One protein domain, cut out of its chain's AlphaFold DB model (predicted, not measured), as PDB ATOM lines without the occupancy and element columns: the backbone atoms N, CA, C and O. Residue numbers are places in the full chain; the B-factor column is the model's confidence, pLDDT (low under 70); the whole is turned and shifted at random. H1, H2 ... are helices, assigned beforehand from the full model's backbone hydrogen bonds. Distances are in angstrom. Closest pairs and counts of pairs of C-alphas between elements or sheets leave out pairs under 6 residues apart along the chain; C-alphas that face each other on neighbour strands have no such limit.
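Overview. This is residues 53 to 92 of the 465 residues of an uncharacterized protein of Populus trichocarpa (UniProt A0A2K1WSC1). A long helix, H2, and a shorter one, H1, are joined end to end into a thin rod with one wide corner at their link, and neither folds back on the other. The printed part has 40 residues with two named helices, H1 then H2, and no named strand; the class is all helix. The whole is extended, with a radius of gyration of the C-alphas of 17.9 A and spans of 57 by 15 by 5 A.

Along the chain. H2, residues 71 to 91, is 32.0 A long and ends at C-alpha 91 (7.625, -47.485, 58.457). H1, residues 53 to 68, is 21.5 A long and begins at C-alpha 53 (42.903, -45.393, 15.271).

Arrangement. H2 and H1 meet only through their link, residues 69 to 70, which is tight. Residues 53 to 92 stand free. In H1 every O i to N i+4 pair is within hydrogen-bond range; in H2 15 of 17 are.

Size, cuts and confidence. The two C-alphas farthest apart, those of Val 54 and His 92, are 57.2 A apart. The printed part has no cut. Its mean pLDDT is 72.2; residues 69 to 79 and 91 to 92 are under 70.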
ATOM      1  N   ASP A  53      43.517 -44.359  14.418       80.69
ATOM      2  CA  ASP A  53      42.903 -45.393  15.271       80.69
ATOM      3  C   ASP A  53      43.767 -45.816  16.469       80.69
ATOM      4  O   ASP A  53      43.239 -46.242  17.496       80.69
ATOM      5  N   VAL A  54      45.089 -45.648  16.376       83.69
ATOM      6  CA  VAL A  54      46.018 -45.851  17.500       83.69
ATOM      7  C   VAL A  54      45.720 -44.892  18.656       83.69
ATOM      8  O   VAL A  54      45.728 -45.312  19.810       83.69
ATOM      9  N   VAL A  55      45.416 -43.625  18.359       81.88
ATOM     10  CA  VAL A  55      45.100 -42.613  19.379       81.88
ATOM     11  C   VAL A  55      43.723 -42.880  19.978       81.88
ATOM     12  O   VAL A  55      43.564 -42.803  21.191       81.88
ATOM     13  N   LYS A  56      42.747 -43.291  19.155       84.62
ATOM     14  CA  LYS A  56      41.411 -43.681  19.635       84.62
ATOM     15  C   LYS A  56      41.476 -44.855  20.609       84.62
ATOM     16  O   LYS A  56      40.833 -44.809  21.650       84.62
ATOM     17  N   LYS A  57      42.256 -45.892  20.277       83.44
ATOM     18  CA  LYS A  57      42.460 -47.046  21.164       83.44
ATOM     19  C   LYS A  57      43.137 -46.640  22.463       83.44
ATOM     20  O   LYS A  57      42.641 -46.996  23.518       83.44
ATOM     21  N   ARG A  58      44.195 -45.827  22.390       88.06
ATOM     22  CA  ARG A  58      44.880 -45.328  23.586       88.06
ATOM     23  C   ARG A  58      43.945 -44.529  24.497       88.06
ATOM     24  O   ARG A  58      43.945 -44.773  25.693       88.06
ATOM     25  N   LEU A  59      43.132 -43.631  23.937       86.75
ATOM     26  CA  LEU A  59      42.161 -42.848  24.705       86.75
ATOM     27  C   LEU A  59      41.080 -43.742  25.329       86.75
ATOM     28  O   LEU A  59      40.717 -43.555  26.482       86.75
ATOM     29  N   ALA A  60      40.582 -44.730  24.582       83.38
ATOM     30  CA  ALA A  60      39.615 -45.691  25.102       83.38
ATOM     31  C   ALA A  60      40.200 -46.539  26.243       83.38
ATOM     32  O   ALA A  60      39.516 -46.752  27.239       83.38
ATOM     33  N   ASP A  61      41.454 -46.979  26.120       85.06
ATOM     34  CA  ASP A  61      42.157 -47.736  27.158       85.06
ATOM     35  C   ASP A  61      42.446 -46.867  28.395       85.06
ATOM     36  O   ASP A  61      42.362 -47.350  29.519       85.06
ATOM     37  N   GLU A  62      42.760 -45.582  28.213       87.75
ATOM     38  CA  GLU A  62      42.986 -44.621  29.300       87.75
ATOM     39  C   GLU A  62      41.685 -44.317  30.061       87.75
ATOM     40  O   GLU A  62      41.657 -44.434  31.282       87.75
ATOM     41  N   ILE A  63      40.572 -44.093  29.351       82.31
ATOM     42  CA  ILE A  63      39.233 -43.977  29.957       82.31
ATOM     43  C   ILE A  63      38.851 -45.282  30.668       82.31
ATOM     44  O   ILE A  63      38.371 -45.263  31.799       82.31
ATOM     45  N   ALA A  64      39.067 -46.442  30.046       83.19
ATOM     46  CA  ALA A  64      38.789 -47.715  30.702       83.19
ATOM     47  C   ALA A  64      39.634 -47.881  31.977       83.19
ATOM     48  O   ALA A  64      39.118 -48.333  32.995       83.19
ATOM     49  N   ASN A  65      40.900 -47.462  31.965       86.88
ATOM     50  CA  ASN A  65      41.754 -47.523  33.147       86.88
ATOM     51  C   ASN A  65      41.313 -46.553  34.258       86.88
ATOM     52  O   ASN A  65      41.281 -46.941  35.422       86.88
ATOM     53  N   ASP A  66      40.915 -45.326  33.934       82.19
ATOM     54  CA  ASP A  66      40.526 -44.347  34.956       82.19
ATOM     55  C   ASP A  66      39.152 -44.642  35.572       82.19
ATOM     56  O   ASP A  66      38.937 -44.432  36.770       82.19
ATOM     57  N   TYR A  67      38.219 -45.180  34.779       72.44
ATOM     58  CA  TYR A  67      36.842 -45.406  35.219       72.44
ATOM     59  C   TYR A  67      36.569 -46.845  35.678       72.44
ATOM     60  O   TYR A  67      35.767 -47.038  36.592       72.44
ATOM     61  N   CYS A  68      37.227 -47.871  35.121       70.44
ATOM     62  CA  CYS A  68      36.986 -49.258  35.546       70.44
ATOM     63  C   CYS A  68      37.750 -49.653  36.821       70.44
ATOM     64  O   CYS A  68      37.353 -50.617  37.474       70.44
ATOM     65  N   PHE A  69      38.800 -48.920  37.218       61.34
ATOM     66  CA  PHE A  69      39.587 -49.221  38.426       61.34
ATOM     67  C   PHE A  69      39.209 -48.387  39.659       61.34
ATOM     68  O   PHE A  69      39.872 -48.496  40.690       61.34
ATOM     69  N   ARG A  70      38.109 -47.623  39.613       60.56
ATOM     70  CA  ARG A  70      37.486 -47.011  40.802       60.56
ATOM     71  C   ARG A  70      36.202 -47.754  41.216       60.56
ATOM     72  O   ARG A  70      35.104 -47.218  41.068       60.56
ATOM     73  N   PRO A  71      36.301 -48.972  41.784       54.88
ATOM     74  CA  PRO A  71      35.137 -49.702  42.292       54.88
ATOM     75  C   PRO A  71      34.450 -48.999  43.479       54.88
ATOM     76  O   PRO A  71      33.281 -49.261  43.752       54.88
ATOM     77  N   GLU A  72      35.134 -48.075  44.163       55.47
ATOM     78  CA  GLU A  72      34.616 -47.392  45.359       55.47
ATOM     79  C   GLU A  72      33.418 -46.472  45.082       55.47
ATOM     80  O   GLU A  72      32.552 -46.331  45.941       55.47
ATOM     81  N   ILE A  73      33.305 -45.891  43.882       54.25
ATOM     82  CA  ILE A  73      32.202 -44.965  43.569       54.25
ATOM     83  C   ILE A  73      30.895 -45.732  43.313       54.25
ATOM     84  O   ILE A  73      29.824 -45.280  43.709       54.25
ATOM     85  N   LEU A  74      30.974 -46.926  42.717       49.12
ATOM     86  CA  LEU A  74      29.791 -47.744  42.426       49.12
ATOM     87  C   LEU A  74      29.256 -48.466  43.672       49.12
ATOM     88  O   LEU A  74      28.048 -48.668  43.789       49.12
ATOM     89  N   ALA A  75      30.124 -48.815  44.628       53.38
ATOM     90  CA  ALA A  75      29.708 -49.472  45.867       53.38
ATOM     91  C   ALA A  75      28.946 -48.526  46.816       53.38
ATOM     92  O   ALA A  75      27.964 -48.937  47.427       53.38
ATOM     93  N   LEU A  76      29.352 -47.254  46.913       51.97
ATOM     94  CA  LEU A  76      28.717 -46.285  47.818       51.97
ATOM     95  C   LEU A  76      27.293 -45.896  47.383       51.97
ATOM     96  O   LEU A  76      26.420 -45.699  48.231       51.97
ATOM     97  N   VAL A  77      27.038 -45.834  46.072       54.28
ATOM     98  CA  VAL A  77      25.705 -45.520  45.531       54.28
ATOM     99  C   VAL A  77      24.735 -46.687  45.750       54.28
ATOM    100  O   VAL A  77      23.610 -46.470  46.190       54.28
ATOM    101  N   TYR A  78      25.185 -47.930  45.552       57.16
ATOM    102  CA  TYR A  78      24.328 -49.111  45.706       57.16
ATOM    103  C   TYR A  78      23.916 -49.384  47.164       57.16
ATOM    104  O   TYR A  78      22.798 -49.830  47.420       57.16
ATOM    105  N   VAL A  79      24.788 -49.096  48.137       69.94
ATOM    106  CA  VAL A  79      24.465 -49.281  49.567       69.94
ATOM    107  C   VAL A  79      23.398 -48.283  50.032       69.94
ATOM    108  O   VAL A  79      22.542 -48.643  50.836       69.94
ATOM    109  N   SER A  80      23.397 -47.063  49.486       70.31
ATOM    110  CA  SER A  80      22.448 -46.013  49.880       70.31
ATOM    111  C   SER A  80      21.017 -46.308  49.406       70.31
ATOM    112  O   SER A  80      20.077 -46.162  50.182       70.31
ATOM    113  N   GLU A  81      20.841 -46.793  48.170       72.50
ATOM    114  CA  GLU A  81      19.517 -47.176  47.643       72.50
ATOM    115  C   GLU A  81      18.939 -48.415  48.341       72.50
ATOM    116  O   GLU A  81      17.746 -48.451  48.645       72.50
ATOM    117  N   LEU A  82      19.775 -49.415  48.644       75.88
ATOM    118  CA  LEU A  82      19.324 -50.624  49.340       75.88
ATOM    119  C   LEU A  82      18.864 -50.311  50.773       75.88
ATOM    120  O   LEU A  82      17.850 -50.836  51.228       75.88
ATOM    121  N   GLN A  83      19.586 -49.427  51.465       72.44
ATOM    122  CA  GLN A  83      19.261 -49.026  52.832       72.44
ATOM    123  C   GLN A  83      17.988 -48.168  52.893       72.44
ATOM    124  O   GLN A  83      17.171 -48.350  53.795       72.44
ATOM    125  N   GLN A  84      17.767 -47.296  51.905       77.00
ATOM    126  CA  GLN A  84      16.558 -46.472  51.826       77.00
ATOM    127  C   GLN A  84      15.294 -47.311  51.567       77.00
ATOM    128  O   GLN A  84      14.238 -47.038  52.135       77.00
ATOM    129  N   GLN A  85      15.407 -48.375  50.767       72.44
ATOM    130  CA  GLN A  85      14.286 -49.272  50.481       72.44
ATOM    131  C   GLN A  85      13.906 -50.159  51.683       72.44
ATOM    132  O   GLN A  85      12.741 -50.531  51.843       72.44
ATOM    133  N   GLU A  86      14.871 -50.495  52.545       75.25
ATOM    134  CA  GLU A  86      14.627 -51.252  53.778       75.25
ATOM    135  C   GLU A  86      13.944 -50.391  54.856       75.25
ATOM    136  O   GLU A  86      13.067 -50.873  55.576       75.25
ATOM    137  N   GLU A  87      14.281 -49.101  54.924       75.81
ATOM    138  CA  GLU A  87      13.669 -48.146  55.855       75.81
ATOM    139  C   GLU A  87      12.207 -47.837  55.482       75.81
ATOM    140  O   GLU A  87      11.324 -47.899  56.342       75.81
ATOM    141  N   GLU A  88      11.911 -47.661  54.190       73.94
ATOM    142  CA  GLU A  88      10.545 -47.426  53.696       73.94
ATOM    143  C   GLU A  88       9.607 -48.618  53.979       73.94
ATOM    144  O   GLU A  88       8.431 -48.443  54.314       73.94
ATOM    145  N   HIS A  89      10.127 -49.850  53.938       73.06
ATOM    146  CA  HIS A  89       9.352 -51.044  54.285       73.06
ATOM    147  C   HIS A  89       9.077 -51.181  55.790       73.06
ATOM    148  O   HIS A  89       8.106 -51.841  56.178       73.06
ATOM    149  N   ARG A  90       9.904 -50.567  56.642       71.75
ATOM    150  CA  ARG A  90       9.781 -50.649  58.101       71.75
ATOM    151  C   ARG A  90       8.746 -49.669  58.649       71.75
ATOM    152  O   ARG A  90       8.025 -50.016  59.582       71.75
ATOM    153  N   GLU A  91       8.613 -48.492  58.041       66.38
ATOM    154  CA  GLU A  91       7.625 -47.485  58.457       66.38
ATOM    155  C   GLU A  91       6.176 -47.918  58.184       66.38
ATOM    156  O   GLU A  91       5.274 -47.609  58.963       66.38
ATOM    157  N   HIS A  92       5.945 -48.731  57.151       65.56
ATOM    158  CA  HIS A  92       4.605 -49.225  56.819       65.56
ATOM    159  C   HIS A  92       4.105 -50.350  57.742       65.56
ATOM    160  O   HIS A  92       2.915 -50.650  57.741       65.56
TER     161      HIS A  92